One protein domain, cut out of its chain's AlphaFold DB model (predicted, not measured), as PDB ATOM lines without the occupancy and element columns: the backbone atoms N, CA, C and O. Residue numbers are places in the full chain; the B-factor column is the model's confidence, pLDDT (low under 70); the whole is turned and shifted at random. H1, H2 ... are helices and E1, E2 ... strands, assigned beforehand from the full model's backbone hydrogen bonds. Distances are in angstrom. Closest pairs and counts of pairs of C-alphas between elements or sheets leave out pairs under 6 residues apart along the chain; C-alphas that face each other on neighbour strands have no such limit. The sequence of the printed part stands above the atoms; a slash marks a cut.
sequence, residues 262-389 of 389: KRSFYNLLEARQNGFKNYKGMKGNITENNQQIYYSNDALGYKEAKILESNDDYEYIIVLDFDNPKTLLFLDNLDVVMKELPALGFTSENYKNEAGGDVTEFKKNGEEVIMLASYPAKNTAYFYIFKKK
ATOM      1  N   LYS A 262     311.667 412.265 253.840       89.62
ATOM      2  CA  LYS A 262     311.574 410.973 254.519       89.62
ATOM      3  C   LYS A 262     311.004 411.143 255.922       89.62
ATOM      4  O   LYS A 262     310.043 410.468 256.286       89.62
ATOM      5  N   ARG A 263     311.564 412.069 256.700       88.88
ATOM      6  CA  ARG A 263     311.080 412.349 258.055       88.88
ATOM      7  C   ARG A 263     309.653 412.895 258.054       88.88
ATOM      8  O   ARG A 263     308.847 412.431 258.855       88.88
ATOM      9  N   SER A 264     309.328 413.851 257.179       90.69
ATOM     10  CA  SER A 264     307.965 414.398 257.091       90.69
ATOM     11  C   SER A 264     306.946 413.325 256.705       90.69
ATOM     12  O   SER A 264     305.906 413.222 257.350       90.69
ATOM     13  N   PHE A 265     307.271 412.457 255.745       95.00
ATOM     14  CA  PHE A 265     306.417 411.346 255.327       95.00
ATOM     15  C   PHE A 265     306.091 410.396 256.487       95.00
ATOM     16  O   PHE A 265     304.919 410.113 256.739       95.00
ATOM     17  N   TYR A 266     307.093 409.936 257.244       93.94
ATOM     18  CA  TYR A 266     306.839 409.041 258.380       93.94
ATOM     19  C   TYR A 266     306.096 409.727 259.525       93.94
ATOM     20  O   TYR A 266     305.171 409.137 260.084       93.94
ATOM     21  N   ASN A 267     306.423 410.984 259.832       92.69
ATOM     22  CA  ASN A 267     305.686 411.740 260.842       92.69
ATOM     23  C   ASN A 267     304.209 411.917 260.449       92.69
ATOM     24  O   ASN A 267     303.334 411.901 261.315       92.69
ATOM     25  N   LEU A 268     303.920 412.080 259.156       94.44
ATOM     26  CA  LEU A 268     302.560 412.175 258.638       94.44
ATOM     27  C   LEU A 268     301.833 410.822 258.699       94.44
ATOM     28  O   LEU A 268     300.673 410.767 259.114       94.44
ATOM     29  N   LEU A 269     302.520 409.719 258.378       95.69
ATOM     30  CA  LEU A 269     301.986 408.365 258.560       95.69
ATOM     31  C   LEU A 269     301.636 408.064 260.018       95.69
ATOM     32  O   LEU A 269     300.629 407.411 260.276       95.69
ATOM     33  N   GLU A 270     302.424 408.527 260.982       94.44
ATOM     34  CA  GLU A 270     302.095 408.385 262.405       94.44
ATOM     35  C   GLU A 270     300.924 409.286 262.809       94.44
ATOM     36  O   GLU A 270     300.020 408.864 263.535       94.44
ATOM     37  N   ALA A 271     300.883 410.510 262.277       94.50
ATOM     38  CA  ALA A 271     299.828 411.479 262.553       94.50
ATOM     39  C   ALA A 271     298.437 411.020 262.112       94.50
ATOM     40  O   ALA A 271     297.438 411.485 262.662       94.50
ATOM     41  N   ARG A 272     298.344 410.055 261.192       95.44
ATOM     42  CA  ARG A 272     297.068 409.424 260.836       95.44
ATOM     43  C   ARG A 272     296.307 408.935 262.079       95.44
ATOM     44  O   ARG A 272     295.092 409.068 262.139       95.44
ATOM     45  N   GLN A 273     297.011 408.457 263.116       94.06
ATOM     46  CA  GLN A 273     296.404 407.937 264.351       94.06
ATOM     47  C   GLN A 273     295.651 408.994 265.167       94.06
ATOM     48  O   GLN A 273     294.775 408.650 265.953       94.06
ATOM     49  N   ASN A 274     295.976 410.276 264.989       93.75
ATOM     50  CA  ASN A 274     295.284 411.385 265.644       93.75
ATOM     51  C   ASN A 274     294.444 412.214 264.661       93.75
ATOM     52  O   ASN A 274     294.143 413.377 264.937       93.75
ATOM     53  N   GLY A 275     294.096 411.630 263.509       94.44
ATOM     54  CA  GLY A 275     293.329 412.299 262.463       94.44
ATOM     55  C   GLY A 275     294.051 413.506 261.877       94.44
ATOM     56  O   GLY A 275     293.410 414.509 261.558       94.44
ATOM     57  N   PHE A 276     295.385 413.445 261.810       95.38
ATOM     58  CA  PHE A 276     296.249 414.513 261.310       95.38
ATOM     59  C   PHE A 276     296.085 415.842 262.059       95.38
ATOM     60  O   PHE A 276     296.324 416.905 261.491       95.38
ATOM     61  N   LYS A 277     295.685 415.816 263.338       92.44
ATOM     62  CA  LYS A 277     295.325 417.013 264.123       92.44
ATOM     63  C   LYS A 277     296.359 418.136 264.030       92.44
ATOM     64  O   LYS A 277     295.983 419.295 263.902       92.44
ATOM     65  N   ASN A 278     297.644 417.791 264.084       90.50
ATOM     66  CA  ASN A 278     298.727 418.776 264.057       90.50
ATOM     67  C   ASN A 278     299.010 419.323 262.653       90.50
ATOM     68  O   ASN A 278     299.655 420.356 262.537       90.50
ATOM     69  N   TYR A 279     298.538 418.639 261.611       91.81
ATOM     70  CA  TYR A 279     298.772 418.975 260.208       91.81
ATOM     71  C   TYR A 279     297.603 419.723 259.566       91.81
ATOM     72  O   TYR A 279     297.687 420.112 258.402       91.81
ATOM     73  N   LYS A 280     296.509 419.918 260.313       91.25
ATOM     74  CA  LYS A 280     295.372 420.748 259.918       91.25
ATOM     75  C   LYS A 280     295.766 422.219 260.066       91.25
ATOM     76  O   LYS A 280     295.804 422.733 261.182       91.25
ATOM     77  N   GLY A 281     296.074 422.866 258.945       86.50
ATOM     78  CA  GLY A 281     296.224 424.315 258.858       86.50
ATOM     79  C   GLY A 281     294.860 424.983 258.700       86.50
ATOM     80  O   GLY A 281     293.888 424.641 259.384       86.50
ATOM     81  N   MET A 282     294.763 425.925 257.765       86.69
ATOM     82  CA  MET A 282     293.539 426.684 257.535       86.69
ATOM     83  C   MET A 282     292.331 425.787 257.221       86.69
ATOM     84  O   MET A 282     292.363 424.916 256.351       86.69
ATOM     85  N   LYS A 283     291.205 426.076 257.881       87.56
ATOM     86  CA  LYS A 283     289.913 425.437 257.616       87.56
ATOM     87  C   LYS A 283     289.328 425.899 256.271       87.56
ATOM     88  O   LYS A 283     289.162 427.103 256.029       87.56
ATOM     89  N   GLY A 284     289.019 424.937 255.405       86.19
ATOM     90  CA  GLY A 284     288.341 425.127 254.124       86.19
ATOM     91  C   GLY A 284     286.822 424.961 254.216       86.19
ATOM     92  O   GLY A 284     286.246 424.925 255.306       86.19
ATOM     93  N   ASN A 285     286.177 424.855 253.054       87.44
ATOM     94  CA  ASN A 285     284.739 424.597 252.957       87.44
ATOM     95  C   ASN A 285     284.416 423.135 253.296       87.44
ATOM     96  O   ASN A 285     285.300 422.279 253.312       87.44
ATOM     97  N   ILE A 286     283.144 422.855 253.568       91.50
ATOM     98  CA  ILE A 286     282.634 421.486 253.675       91.50
ATOM     99  C   ILE A 286     282.358 420.968 252.254       91.50
ATOM    100  O   ILE A 286     281.869 421.723 251.412       91.50
ATOM    101  N   THR A 287     282.720 419.716 251.965       91.12
ATOM    102  CA  THR A 287     282.441 419.066 250.673       91.12
ATOM    103  C   THR A 287     280.951 418.747 250.520       91.12
ATOM    104  O   THR A 287     280.205 418.726 251.495       91.12
ATOM    105  N   GLU A 288     280.511 418.415 249.304       89.75
ATOM    106  CA  GLU A 288     279.142 417.928 249.048       89.75
ATOM    107  C   GLU A 288     278.796 416.671 249.870       89.75
ATOM    108  O   GLU A 288     277.647 416.475 250.257       89.75
ATOM    109  N   ASN A 289     279.809 415.878 250.229       90.19
ATOM    110  CA  ASN A 289     279.684 414.675 251.056       90.19
ATOM    111  C   ASN A 289     279.777 414.967 252.567       90.19
ATOM    112  O   ASN A 289     280.052 414.065 253.355       90.19
ATOM    113  N   ASN A 290     279.584 416.221 252.984       92.31
ATOM    114  CA  ASN A 290     279.648 416.660 254.380       92.31
ATOM    115  C   ASN A 290     281.005 416.392 255.072       92.31
ATOM    116  O   ASN A 290     281.065 416.198 256.287       92.31
ATOM    117  N   GLN A 291     282.106 416.386 254.313       94.75
ATOM    118  CA  GLN A 291     283.460 416.252 254.864       94.75
ATOM    119  C   GLN A 291     284.071 417.635 255.075       94.75
ATOM    120  O   GLN A 291     284.008 418.500 254.199       94.75
ATOM    121  N   GLN A 292     284.711 417.852 256.217       96.19
ATOM    122  CA  GLN A 292     285.415 419.097 256.487       96.19
ATOM    123  C   GLN A 292     286.790 419.094 255.805       96.19
ATOM    124  O   GLN A 292     287.606 418.212 256.067       96.19
ATOM    125  N   ILE A 293     287.076 420.114 254.988       94.75
ATOM    126  CA  ILE A 293     288.402 420.318 254.386       94.75
ATOM    127  C   ILE A 293     289.297 421.127 255.331       94.75
ATOM    128  O   ILE A 293     288.871 422.150 255.878       94.75
ATOM    129  N   TYR A 294     290.561 420.732 255.441       93.12
ATOM    130  CA  TYR A 294     291.649 421.555 255.964       93.12
ATOM    131  C   TYR A 294     292.779 421.604 254.939       93.12
ATOM    132  O   TYR A 294     293.127 420.578 254.356       93.12
ATOM    133  N   TYR A 295     293.372 422.773 254.728       90.06
ATOM    134  CA  TYR A 295     294.624 422.891 253.984       90.06
ATOM    135  C   TYR A 295     295.756 422.423 254.893       90.06
ATOM    136  O   TYR A 295     295.835 422.855 256.046       90.06
ATOM    137  N   SER A 296     296.579 421.489 254.423       90.75
ATOM    138  CA  SER A 296     297.630 420.932 255.265       90.75
ATOM    139  C   SER A 296     298.845 421.848 255.319       90.75
ATOM    140  O   SER A 296     299.221 422.442 254.313       90.75
ATOM    141  N   ASN A 297     299.462 421.941 256.498       87.38
ATOM    142  CA  ASN A 297     300.684 422.717 256.706       87.38
ATOM    143  C   ASN A 297     301.983 421.973 256.329       87.38
ATOM    144  O   ASN A 297     303.058 422.562 256.415       87.38
ATOM    145  N   ASP A 298     301.886 420.708 255.916       89.06
ATOM    146  CA  ASP A 298     302.981 419.913 255.353       89.06
ATOM    147  C   ASP A 298     302.458 419.261 254.066       89.06
ATOM    148  O   ASP A 298     301.507 418.474 254.093       89.06
ATOM    149  N   ALA A 299     303.035 419.641 252.929       89.31
ATOM    150  CA  ALA A 299     302.669 419.150 251.603       89.31
ATOM    151  C   ALA A 299     303.748 418.214 251.042       89.31
ATOM    152  O   ALA A 299     303.768 417.949 249.837       89.31
ATOM    153  N   LEU A 300     304.663 417.734 251.899       90.31
ATOM    154  CA  LEU A 300     305.816 416.921 251.524       90.31
ATOM    155  C   LEU A 300     306.644 417.571 250.397       90.31
ATOM    156  O   LEU A 300     307.205 416.893 249.533       90.31
ATOM    157  N   GLY A 301     306.726 418.904 250.403       82.38
ATOM    158  CA  GLY A 301     307.446 419.699 249.410       82.38
ATOM    159  C   GLY A 301     306.775 419.769 248.038       82.38
ATOM    160  O   GLY A 301     307.421 420.200 247.078       82.38
ATOM    161  N   TYR A 302     305.517 419.336 247.924       87.88
ATOM    162  CA  TYR A 302     304.667 419.619 246.770       87.88
ATOM    163  C   TYR A 302     303.904 420.943 246.961       87.88
ATOM    164  O   TYR A 302     304.057 421.621 247.971       87.88
ATOM    165  N   LYS A 303     303.115 421.359 245.962       78.38
ATOM    166  CA  LYS A 303     302.472 422.681 245.959       78.38
ATOM    167  C   LYS A 303     301.399 422.827 247.040       78.38
ATOM    168  O   LYS A 303     301.377 423.829 247.740       78.38
ATOM    169  N   GLU A 304     300.494 421.855 247.133       84.94
ATOM    170  CA  GLU A 304     299.337 421.901 248.027       84.94
ATOM    171  C   GLU A 304     298.956 420.490 248.483       84.94
ATOM    172  O   GLU A 304     299.033 419.527 247.715       84.94
ATOM    173  N   ALA A 305     298.488 420.398 249.725       92.31
ATOM    174  CA  ALA A 305     297.907 419.197 250.300       92.31
ATOM    175  C   ALA A 305     296.656 419.555 251.107       92.31
ATOM    176  O   ALA A 305     296.545 420.650 251.668       92.31
ATOM    177  N   LYS A 306     295.709 418.624 251.185       95.12
ATOM    178  CA  LYS A 306     294.470 418.791 251.949       95.12
ATOM    179  C   LYS A 306     294.206 417.594 252.846       95.12
ATOM    180  O   LYS A 306     294.595 416.479 252.527       95.12
ATOM    181  N   ILE A 307     293.508 417.841 253.944       97.06
ATOM    182  CA  ILE A 307     292.982 416.818 254.840       97.06
ATOM    183  C   ILE A 307     291.459 416.876 254.763       97.06
ATOM    184  O   ILE A 307     290.876 417.942 254.970       97.06
ATOM    185  N   LEU A 308     290.829 415.745 254.471       97.06
ATOM    186  CA  LEU A 308     289.391 415.546 254.581       97.06
ATOM    187  C   LEU A 308     289.095 414.836 255.901       97.06
ATOM    188  O   LEU A 308     289.744 413.853 256.253       97.06
ATOM    189  N   GLU A 309     288.130 415.358 256.647       96.75
ATOM    190  CA  GLU A 309     287.637 414.766 257.889       96.75
ATOM    191  C   GLU A 309     286.139 414.499 257.762       96.75
ATOM    192  O   GLU A 309     285.356 415.430 257.554       96.75
ATOM    193  N   SER A 310     285.746 413.235 257.914       94.75
ATOM    194  CA  SER A 310     284.349 412.797 257.963       94.75
ATOM    195  C   SER A 310     284.019 412.202 259.337       94.75
ATOM    196  O   SER A 310     284.834 412.262 260.260       94.75
ATOM    197  N   ASN A 311     282.826 411.629 259.511       91.81
ATOM    198  CA  ASN A 311     282.495 410.864 260.718       91.81
ATOM    199  C   ASN A 311     283.196 409.505 260.781       91.81
ATOM    200  O   ASN A 311     283.404 409.017 261.890       91.81
ATOM    201  N   ASP A 312     283.606 408.957 259.638       93.69
ATOM    202  CA  ASP A 312     284.065 407.573 259.502       93.69
ATOM    203  C   ASP A 312     285.575 407.479 259.236       93.69
ATOM    204  O   ASP A 312     286.213 406.473 259.558       93.69
ATOM    205  N   ASP A 313     286.178 408.541 258.697       95.12
ATOM    206  CA  ASP A 313     287.569 408.529 258.255       95.12
ATOM    207  C   ASP A 313     288.272 409.897 258.288       95.12
ATOM    208  O   ASP A 313     287.691 410.968 258.519       95.12
ATOM    209  N   TYR A 314     289.583 409.805 258.080       97.00
ATOM    210  CA  TYR A 314     290.491 410.895 257.781       97.00
ATOM    211  C   TYR A 314     291.297 410.559 256.527       97.00
ATOM    212  O   TYR A 314     291.907 409.487 256.453       97.00
ATOM    213  N   GLU A 315     291.385 411.509 255.601       97.38
ATOM    214  CA  GLU A 315     292.156 411.363 254.366       97.38
ATOM    215  C   GLU A 315     293.102 412.548 254.194       97.38
ATOM    216  O   GLU A 315     292.661 413.691 254.107       97.38
ATOM    217  N   TYR A 316     294.402 412.296 254.116       97.88
ATOM    218  CA  TYR A 316     295.370 413.274 253.628       97.88
ATOM    219  C   TYR A 316     295.571 413.063 252.129       97.88
ATOM    220  O   TYR A 316     295.768 411.927 251.707       97.88
ATOM    221  N   ILE A 317     295.527 414.133 251.335       97.25
ATOM    222  CA  ILE A 317     295.504 414.068 249.872       97.25
ATOM    223  C   ILE A 317     296.457 415.101 249.277       97.25
ATOM    224  O   ILE A 317     296.333 416.298 249.552       97.25
ATOM    225  N   ILE A 318     297.325 414.649 248.372       95.94
ATOM    226  CA  ILE A 318     298.077 415.499 247.443       95.94
ATOM    227  C   ILE A 318     297.568 415.224 246.029       95.94
ATOM    228  O   ILE A 318     297.531 414.073 245.593       95.94
ATOM    229  N   VAL A 319     297.176 416.282 245.316       93.56
ATOM    230  CA  VAL A 319     296.772 416.200 243.905       93.56
ATOM    231  C   VAL A 319     297.971 416.558 243.038       93.56
ATOM    232  O   VAL A 319     298.398 417.710 243.001       93.56
ATOM    233  N   LEU A 320     298.514 415.565 242.354       91.88
ATOM    234  CA  LEU A 320     299.670 415.680 241.481       91.88
ATOM    235  C   LEU A 320     299.212 415.965 240.053       91.88
ATOM    236  O   LEU A 320     298.296 415.319 239.542       91.88
ATOM    237  N   ASP A 321     299.873 416.920 239.415       89.44
ATOM    238  CA  ASP A 321     299.630 417.316 238.029       89.44
ATOM    239  C   ASP A 321     300.860 416.926 237.214       89.44
ATOM    240  O   ASP A 321     301.961 417.398 237.509       89.44
ATOM    241  N   PHE A 322     300.717 416.042 236.230       85.19
ATOM    242  CA  PHE A 322     301.871 415.577 235.462       85.19
ATOM    243  C   PHE A 322     302.488 416.670 234.577       85.19
ATOM    244  O   PHE A 322     303.658 416.538 234.215       85.19
ATOM    245  N   ASP A 323     301.775 417.767 234.300       86.56
ATOM    246  CA  ASP A 323     302.344 418.937 233.618       86.56
ATOM    247  C   ASP A 323     303.175 419.819 234.567       86.56
ATOM    248  O   ASP A 323     303.960 420.665 234.125       86.56
ATOM    249  N   ASN A 324     303.049 419.621 235.883       84.19
ATOM    250  CA  ASN A 324     303.856 420.323 236.869       84.19
ATOM    251  C   ASN A 324     305.222 419.628 237.044       84.19
ATOM    252  O   ASN A 324     305.277 418.492 237.526       84.19
ATOM    253  N   PRO A 325     306.353 420.310 236.776       80.62
ATOM    254  CA  PRO A 325     307.683 419.713 236.920       80.62
ATOM    255  C   PRO A 325     308.001 419.253 238.353       80.62
ATOM    256  O   PRO A 325     308.826 418.358 238.538       80.62
ATOM    257  N   LYS A 326     307.333 419.804 239.380       84.06
ATOM    258  CA  LYS A 326     307.498 419.361 240.776       84.06
ATOM    259  C   LYS A 326     306.932 417.956 241.031       84.06
ATOM    260  O   LYS A 326     307.320 417.330 242.014       84.06
ATOM    261  N   THR A 327     306.056 417.443 240.163       87.00
ATOM    262  CA  THR A 327     305.442 416.115 240.320       87.00
ATOM    263  C   THR A 327     306.468 415.001 240.211       87.00
ATOM    264  O   THR A 327     306.474 414.105 241.050       87.00
ATOM    265  N   LEU A 328     307.385 415.077 239.243       84.69
ATOM    266  CA  LEU A 328     308.443 414.073 239.093       84.69
ATOM    267  C   LEU A 328     309.345 414.032 240.329       84.69
ATOM    268  O   LEU A 328     309.566 412.967 240.890       84.69
ATOM    269  N   LEU A 329     309.761 415.202 240.826       85.19
ATOM    270  CA  LEU A 329     310.569 415.286 242.042       85.19
ATOM    271  C   LEU A 329     309.837 414.710 243.264       85.19
ATOM    272  O   LEU A 329     310.455 414.054 244.101       85.19
ATOM    273  N   PHE A 330     308.534 414.962 243.400       91.12
ATOM    274  CA  PHE A 330     307.733 414.363 244.467       91.12
ATOM    275  C   PHE A 330     307.711 412.833 244.350       91.12
ATOM    276  O   PHE A 330     307.984 412.149 245.335       91.12
ATOM    277  N   LEU A 331     307.443 412.301 243.153       90.81
ATOM    278  CA  LEU A 331     307.380 410.859 242.901       90.81
ATOM    279  C   LEU A 331     308.730 410.164 243.132       90.81
ATOM    280  O   LEU A 331     308.747 409.094 243.732       90.81
ATOM    281  N   ASP A 332     309.847 410.789 242.753       88.75
ATOM    282  CA  ASP A 332     311.193 410.261 243.015       88.75
ATOM    283  C   ASP A 332     311.468 410.132 244.520       88.75
ATOM    284  O   ASP A 332     311.981 409.115 244.989       88.75
ATOM    285  N   ASN A 333     311.098 411.148 245.307       91.31
ATOM    286  CA  ASN A 333     311.238 411.086 246.764       91.31
ATOM    287  C   ASN A 333     310.280 410.056 247.386       91.31
ATOM    288  O   ASN A 333     310.640 409.367 248.344       91.31
ATOM    289  N   LEU A 334     309.069 409.941 246.834       94.50
ATOM    290  CA  LEU A 334     308.057 409.000 247.292       94.50
ATOM    291  C   LEU A 334     308.476 407.541 247.040       94.50
ATOM    292  O   LEU A 334     308.336 406.708 247.934       94.50
ATOM    293  N   ASP A 335     309.048 407.229 245.877       91.75
ATOM    294  CA  ASP A 335     309.530 405.882 245.538       91.75
ATOM    295  C   ASP A 335     310.565 405.369 246.555       91.75
ATOM    296  O   ASP A 335     310.502 404.214 246.991       91.75
ATOM    297  N   VAL A 336     311.466 406.246 247.015       92.12
ATOM    298  CA  VAL A 336     312.475 405.906 248.033       92.12
ATOM    299  C   VAL A 336     311.820 405.420 249.326       92.12
ATOM    300  O   VAL A 336     312.202 404.372 249.844       92.12
ATOM    301  N   VAL A 337     310.820 406.140 249.844       94.56
ATOM    302  CA  VAL A 337     310.159 405.753 251.104       94.56
ATOM    303  C   VAL A 337     309.194 404.582 250.920       94.56
ATOM    304  O   VAL A 337     309.072 403.753 251.822       94.56
ATOM    305  N   MET A 338     308.545 404.460 249.757       92.88
ATOM    306  CA  MET A 338     307.636 403.348 249.456       92.88
ATOM    307  C   MET A 338     308.368 402.002 249.441       92.88
ATOM    308  O   MET A 338     307.831 401.011 249.938       92.88
ATOM    309  N   LYS A 339     309.617 401.967 248.960       93.62
ATOM    310  CA  LYS A 339     310.477 400.768 248.981       93.62
ATOM    311  C   LYS A 339     310.829 400.279 250.388       93.62
ATOM    312  O   LYS A 339     311.139 399.103 250.559       93.62
ATOM    313  N   GLU A 340     310.760 401.144 251.397       95.62
ATOM    314  CA  GLU A 340     311.034 400.783 252.793       95.62
ATOM    315  C   GLU A 340     309.798 400.217 253.516       95.62
ATOM    316  O   GLU A 340     309.933 399.493 254.504       95.62
ATOM    317  N   LEU A 341     308.585 400.502 253.024       95.38
ATOM    318  CA  LEU A 341     307.331 400.105 253.674       95.38
ATOM    319  C   LEU A 341     307.186 398.587 253.898       95.38
ATOM    320  O   LEU A 341     306.742 398.211 254.987       95.38
ATOM    321  N   PRO A 342     307.578 397.691 252.969       94.81
ATOM    322  CA  PRO A 342     307.478 396.250 253.204       94.81
ATOM    323  C   PRO A 342     308.251 395.778 254.441       94.81
ATOM    324  O   PRO A 342     307.743 394.980 255.227       94.81
ATOM    325  N   ALA A 343     309.444 396.335 254.682       94.94
ATOM    326  CA  ALA A 343     310.241 396.022 255.869       94.94
ATOM    327  C   ALA A 343     309.575 396.501 257.176       94.94
ATOM    328  O   ALA A 343     309.856 395.974 258.250       94.94
ATOM    329  N   LEU A 344     308.655 397.467 257.084       94.12
ATOM    330  CA  LEU A 344     307.858 397.996 258.196       94.12
ATOM    331  C   LEU A 344     306.504 397.277 258.364       94.12
ATOM    332  O   LEU A 344     305.632 397.763 259.101       94.12
ATOM    333  N   GLY A 345     306.321 396.139 257.685       95.50
ATOM    334  CA  GLY A 345     305.138 395.283 257.782       95.50
ATOM    335  C   GLY A 345     303.947 395.750 256.947       95.50
ATOM    336  O   GLY A 345     302.816 395.375 257.249       95.50
ATOM    337  N   PHE A 346     304.175 396.590 255.936       97.31
ATOM    338  CA  PHE A 346     303.141 396.918 254.958       97.31
ATOM    339  C   PHE A 346     303.108 395.877 253.835       97.31
ATOM    340  O   PHE A 346     304.139 395.354 253.421       97.31
ATOM    341  N   THR A 347     301.923 395.623 253.298       97.00
ATOM    342  CA  THR A 347     301.716 394.822 252.087       97.00
ATOM    343  C   THR A 347     301.194 395.723 250.980       97.00
ATOM    344  O   THR A 347     300.312 396.538 251.246       97.00
ATOM    345  N   SER A 348     301.705 395.575 249.760       95.81
ATOM    346  CA  SER A 348     301.281 396.374 248.608       95.81
ATOM    347  C   SER A 348     300.463 395.562 247.609       95.81
ATOM    348  O   SER A 348     300.800 394.410 247.337       95.81
ATOM    349  N   GLU A 349     299.475 396.195 246.992       95.75
ATOM    350  CA  GLU A 349     298.699 395.659 245.876       95.75
ATOM    351  C   GLU A 349     298.733 396.649 244.705       95.75
ATOM    352  O   GLU A 349     298.684 397.861 244.909       95.75
ATOM    353  N   ASN A 350     298.852 396.130 243.480       95.88
ATOM    354  CA  ASN A 350     298.829 396.929 242.257       95.88
ATOM    355  C   ASN A 350     297.650 396.497 241.390       95.88
ATOM    356  O   ASN A 350     297.520 395.310 241.083       95.88
ATOM    357  N   TYR A 351     296.826 397.448 240.967       95.88
ATOM    358  CA  TYR A 351     295.663 397.186 240.120       95.88
ATOM    359  C   TYR A 351     295.339 398.381 239.217       95.88
ATOM    360  O   TYR A 351     295.950 399.445 239.310       95.88
ATOM    361  N   LYS A 352     294.382 398.193 238.303       95.00
ATOM    362  CA  LYS A 352     293.845 399.260 237.451       95.00
ATOM    363  C   LYS A 352     292.522 399.761 238.024       95.00
ATOM    364  O   LYS A 352     291.649 398.948 238.317       95.00
ATOM    365  N   ASN A 353     292.363 401.075 238.166       89.50
ATOM    366  CA  ASN A 353     291.070 401.664 238.515       89.50
ATOM    367  C   ASN A 353     290.089 401.601 237.330       89.50
ATOM    368  O   ASN A 353     290.471 401.300 236.197       89.50
ATOM    369  N   GLU A 354     288.820 401.927 237.580       86.50
ATOM    370  CA  GLU A 354     287.763 401.922 236.553       86.50
ATOM    371  C   GLU A 354     288.056 402.860 235.369       86.50
ATOM    372  O   GLU A 354     287.565 402.647 234.264       86.50
ATOM    373  N   ALA A 355     288.896 403.878 235.575       84.50
ATOM    374  CA  ALA A 355     289.345 404.803 234.539       84.50
ATOM    375  C   ALA A 355     290.596 404.312 233.776       84.50
ATOM    376  O   ALA A 355     291.154 405.062 232.972       84.50
ATOM    377  N   GLY A 356     291.063 403.083 234.024       86.81
ATOM    378  CA  GLY A 356     292.239 402.479 233.381       86.81
ATOM    379  C   GLY A 356     293.594 402.978 233.902       86.81
ATOM    380  O   GLY A 356     294.639 402.630 233.339       86.81
ATOM    381  N   GLY A 357     293.603 403.784 234.961       91.19
ATOM    382  CA  GLY A 357     294.811 404.268 235.620       91.19
ATOM    383  C   GLY A 357     295.405 403.251 236.592       91.19
ATOM    384  O   GLY A 357     294.689 402.429 237.160       91.19
ATOM    385  N   ASP A 358     296.721 403.301 236.768       94.31
ATOM    386  CA  ASP A 358     297.450 402.494 237.749       94.31
ATOM    387  C   ASP A 358     297.173 402.965 239.173       94.31
ATOM    388  O   ASP A 358     297.209 404.169 239.451       94.31
ATOM    389  N   VAL A 359     296.930 401.999 240.054       96.19
ATOM    390  CA  VAL A 359     296.802 402.181 241.495       96.19
ATOM    391  C   VAL A 359     297.806 401.285 242.200       96.19
ATOM    392  O   VAL A 359     297.859 400.082 241.945       96.19
ATOM    393  N   THR A 360     298.565 401.878 243.116       96.31
ATOM    394  CA  THR A 360     299.370 401.161 244.102       96.31
ATOM    395  C   THR A 360     298.821 401.467 245.487       96.31
ATOM    396  O   THR A 360     298.816 402.617 245.926       96.31
ATOM    397  N   GLU A 361     298.392 400.433 246.196       97.00
ATOM    398  CA  GLU A 361     297.766 400.527 247.511       97.00
ATOM    399  C   GLU A 361     298.619 399.802 248.550       97.00
ATOM    400  O   GLU A 361     299.069 398.683 248.310       97.00
ATOM    401  N   PHE A 362     298.847 400.416 249.712       97.62
ATOM    402  CA  PHE A 362     299.544 399.790 250.834       97.62
ATOM    403  C   PHE A 362     298.604 399.606 252.014       97.62
ATOM    404  O   PHE A 362     297.996 400.561 252.510       97.62
ATOM    405  N   LYS A 363     298.577 398.374 252.520       97.25
ATOM    406  CA  LYS A 363     297.854 397.973 253.723       97.25
ATOM    407  C   LYS A 363     298.819 397.683 254.859       97.25
ATOM    408  O   LYS A 363     299.928 397.200 254.635       97.25
ATOM    409  N   LYS A 364     298.380 397.919 256.092       95.88
ATOM    410  CA  LYS A 364     299.066 397.464 257.306       95.88
ATOM    411  C   LYS A 364     298.043 396.845 258.242       95.88
ATOM    412  O   LYS A 364     297.057 397.485 258.583       95.88
ATOM    413  N   ASN A 365     298.275 395.599 258.651       93.06
ATOM    414  CA  ASN A 365     297.342 394.831 259.486       93.06
ATOM    415  C   ASN A 365     295.913 394.759 258.901       93.06
ATOM    416  O   ASN A 365     294.936 394.823 259.639       93.06
ATOM    417  N   GLY A 366     295.793 394.666 257.572       90.88
ATOM    418  CA  GLY A 366     294.506 394.620 256.865       90.88
ATOM    419  C   GLY A 366     293.802 395.974 256.683       90.88
ATOM    420  O   GLY A 366     292.799 396.029 255.981       90.88
ATOM    421  N   GLU A 367     294.320 397.061 257.261       94.50
ATOM    422  CA  GLU A 367     293.819 398.428 257.065       94.50
ATOM    423  C   GLU A 367     294.503 399.069 255.847       94.50
ATOM    424  O   GLU A 367     295.726 399.000 255.734       94.50
ATOM    425  N   GLU A 368     293.740 399.716 254.963       95.25
ATOM    426  CA  GLU A 368     294.262 400.600 253.908       95.25
ATOM    427  C   GLU A 368     294.924 401.827 254.540       95.25
ATOM    428  O   GLU A 368     294.317 402.513 255.364       95.25
ATOM    429  N   VAL A 369     296.180 402.100 254.178       97.19
ATOM    430  CA  VAL A 369     296.950 403.198 254.781       97.19
ATOM    431  C   VAL A 369     297.437 404.198 253.749       97.19
ATOM    432  O   VAL A 369     297.383 405.390 254.024       97.19
ATOM    433  N   ILE A 370     297.924 403.750 252.592       97.81
ATOM    434  CA  ILE A 370     298.450 404.633 251.541       97.81
ATOM    435  C   ILE A 370     297.878 404.195 250.203       97.81
ATOM    436  O   ILE A 370     297.770 402.998 249.948       97.81
ATOM    437  N   MET A 371     297.589 405.152 249.329       97.12
ATOM    438  CA  MET A 371     297.264 404.873 247.935       97.12
ATOM    439  C   MET A 371     297.914 405.907 247.024       97.12
ATOM    440  O   MET A 371     297.861 407.103 247.297       97.12
ATOM    441  N   LEU A 372     298.504 405.447 245.928       96.38
ATOM    442  CA  LEU A 372     298.899 406.276 244.799       96.38
ATOM    443  C   LEU A 372     298.051 405.851 243.603       96.38
ATOM    444  O   LEU A 372     298.184 404.724 243.136       96.38
ATOM    445  N   ALA A 373     297.176 406.732 243.131       94.88
ATOM    446  CA  ALA A 373     296.251 406.446 242.040       94.88
ATOM    447  C   ALA A 373     296.441 407.442 240.895       94.88
ATOM    448  O   ALA A 373     296.355 408.653 241.094       94.88
ATOM    449  N   SER A 374     296.670 406.941 239.685       93.25
ATOM    450  CA  SER A 374     296.767 407.758 238.473       93.25
ATOM    451  C   SER A 374     295.432 407.835 237.732       93.25
ATOM    452  O   SER A 374     294.625 406.904 237.741       93.25
ATOM    453  N   TYR A 375     295.203 408.957 237.056       89.25
ATOM    454  CA  TYR A 375     294.053 409.197 236.189       89.25
ATOM    455  C   TYR A 375     294.557 409.763 234.856       89.25
ATOM    456  O   TYR A 375     294.505 410.977 234.639       89.25
ATOM    457  N   PRO A 376     295.034 408.897 233.939       81.38
ATOM    458  CA  PRO A 376     295.688 409.326 232.702       81.38
ATOM    459  C   PRO A 376     294.833 410.273 231.853       81.38
ATOM    460  O   PRO A 376     295.338 411.251 231.318       81.38
ATOM    461  N   ALA A 377     293.516 410.046 231.802       83.88
ATOM    462  CA  ALA A 377     292.581 410.894 231.060       83.88
ATOM    463  C   ALA A 377     292.501 412.345 231.577       83.88
ATOM    464  O   ALA A 377     292.062 413.228 230.845       83.88
ATOM    465  N   LYS A 378     292.894 412.587 232.832       86.38
ATOM    466  CA  LYS A 378     292.916 413.915 233.464       86.38
ATOM    467  C   LYS A 378     294.327 414.487 233.588       86.38
ATOM    468  O   LYS A 378     294.462 415.595 234.086       86.38
ATOM    469  N   ASN A 379     295.347 413.737 233.171       87.12
ATOM    470  CA  ASN A 379     296.752 414.056 233.404       87.12
ATOM    471  C   ASN A 379     297.091 414.308 234.891       87.12
ATOM    472  O   ASN A 379     297.955 415.116 235.220       87.12
ATOM    473  N   THR A 380     296.410 413.608 235.805       90.69
ATOM    474  CA  THR A 380     296.606 413.765 237.251       90.69
ATOM    475  C   THR A 380     296.910 412.446 237.943       90.69
ATOM    476  O   THR A 380     296.539 411.365 237.479       90.69
ATOM    477  N   ALA A 381     297.551 412.539 239.102       91.88
ATOM    478  CA  ALA A 381     297.623 411.464 240.078       91.88
ATOM    479  C   ALA A 381     297.255 411.989 241.463       91.88
ATOM    480  O   ALA A 381     297.272 413.188 241.728       91.88
ATOM    481  N   TYR A 382     296.907 411.080 242.354       94.81
ATOM    482  CA  TYR A 382     296.530 411.400 243.716       94.81
ATOM    483  C   TYR A 382     297.318 410.507 244.655       94.81
ATOM    484  O   TYR A 382     297.331 409.284 244.497       94.81
ATOM    485  N   PHE A 383     297.971 411.134 245.621       97.25
ATOM    486  CA  PHE A 383     298.618 410.450 246.727       97.25
ATOM    487  C   PHE A 383     297.763 410.622 247.980       97.25
ATOM    488  O   PHE A 383     297.394 411.747 248.326       97.25
ATOM    489  N   TYR A 384     297.474 409.512 248.649       97.56
ATOM    490  CA  TYR A 384     296.609 409.450 249.815       97.56
ATOM    491  C   TYR A 384     297.311 408.826 251.015       97.56
ATOM    492  O   TYR A 384     298.052 407.852 250.866       97.56
ATOM    493  N   ILE A 385     296.983 409.320 252.211       98.06
ATOM    494  CA  ILE A 385     297.183 408.606 253.477       98.06
ATOM    495  C   ILE A 385     295.849 408.545 254.225       98.06
ATOM    496  O   ILE A 385     295.219 409.577 254.454       98.06
ATOM    497  N   PHE A 386     295.452 407.348 254.648       97.31
ATOM    498  CA  PHE A 386     294.146 407.071 255.240       97.31
ATOM    499  C   PHE A 386     294.214 406.686 256.723       97.31
ATOM    500  O   PHE A 386     295.161 406.052 257.214       97.31
ATOM    501  N   LYS A 387     293.137 407.017 257.438       96.88
ATOM    502  CA  LYS A 387     292.789 406.427 258.734       96.88
ATOM    503  C   LYS A 387     291.274 406.264 258.841       96.88
ATOM    504  O   LYS A 387     290.565 407.263 258.900       96.88
ATOM    505  N   LYS A 388     290.801 405.022 258.973       93.81
ATOM    506  CA  LYS A 388     289.421 404.732 259.408       93.81
ATOM    507  C   LYS A 388     289.312 404.908 260.927       93.81
ATOM    508  O   LYS A 388     290.264 404.557 261.634       93.81
ATOM    509  N   LYS A 389     288.222 405.500 261.411       90.38
ATOM    510  CA  LYS A 389     288.017 405.803 262.837       90.38
ATOM    511  C   LYS A 389     287.751 404.577 263.698       90.38
ATOM    512  O   LYS A 389     287.200 403.584 263.177       90.38
TER     513      LYS A 389
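Overview. This is residues 262 to 389 of the 389 residues of an uncharacterized protein of Chryseobacterium piscicola (UniProt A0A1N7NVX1). One twisted sheet of eight antiparallel strands makes a wall, with helices H1 and H2 over one face and the other face bare. Its two halves, E1 to E4 and E5 to E8, are meanders, each strand the antiparallel neighbour of the one before, joined side by side at E4 and E8. The printed part has 128 residues, with three named helices and eight named strands in the order H1 E1 E2 E3 E4 H2 H3 E5 E6 E7 E8; the sheet's order is E1 E2 E3 E4 E8 E7 E6 E5. The class is mixed, helices and strands, in two layers, H1 and H2 on one face of the sheet. It is compact, with a radius of gyration of the C-alphas of 14.2 A, and rounded, spanning 33 by 30 by 29 A.

Arrangement. Begin at E4, residues 313 to 321, and E8, residues 380 to 388, where N 316 and O 385 are 2.9 A apart. Beside E4, in hairpins, come E3, residues 305 to 309, with N 308 to O 315 at 2.8 A, then E2, residues 292 to 296, with N 294 to O 307 at 2.8 A, then edge strand E1, residues 280 to 286, with N 284 to O 293 at 2.8 A. Beside E8, also in hairpins, come E7, residues 367 to 375, with N 373 to O 382 at 2.9 A, then E6, residues 358 to 364, with N 362 to O 370 at 2.8 A, then edge strand E5, residues 346 to 352, with N 349 to O 361 at 2.8 A. E7 bends by 57 degrees at residue 370. H1, residues 262 to 274, is over E8 at a height over the sheet of 9.6 A and runs along the strands, at 24 degrees to E8 on the local plane; the closest C-alphas are those of Arg 272 and Lys 387, 5.6 A apart. On the same face, H2, residues 325 to 338, is over E4, E8 and E7 at a height of 10.3 A, slantwise to the strands. H1 and H2 only just touch, about perpendicular at 73 degrees, with 3 pairs of C-alphas within 8 A, made by residues 262 to 265 and 333 to 337; the closest C-alphas are those of Lys 262 and Val 337, 6.4 A apart. H3, residues 341 to 344, only grazes the sheet. O i to N i+4 pairs are within hydrogen-bond range in 7 of 9 for H1 and 7 of 10 for H2; H3 is too short for one.

Along the chain. Find C-alpha 262 at (311.574, 410.973, 254.519), from which H1 runs 19.7 A. E4 covers 25.1 A and H2 20.6 A. E8 runs 25.0 A to C-alpha 388 at (289.421, 404.732, 259.408).

Size, cuts and confidence. The two C-alphas farthest apart, those of Glu 288 and Ala 343, are 38.6 A apart. The printed part has no cut and no long link. The model's mean pLDDT over the printed part is 92.2, and no printed residue is under 70.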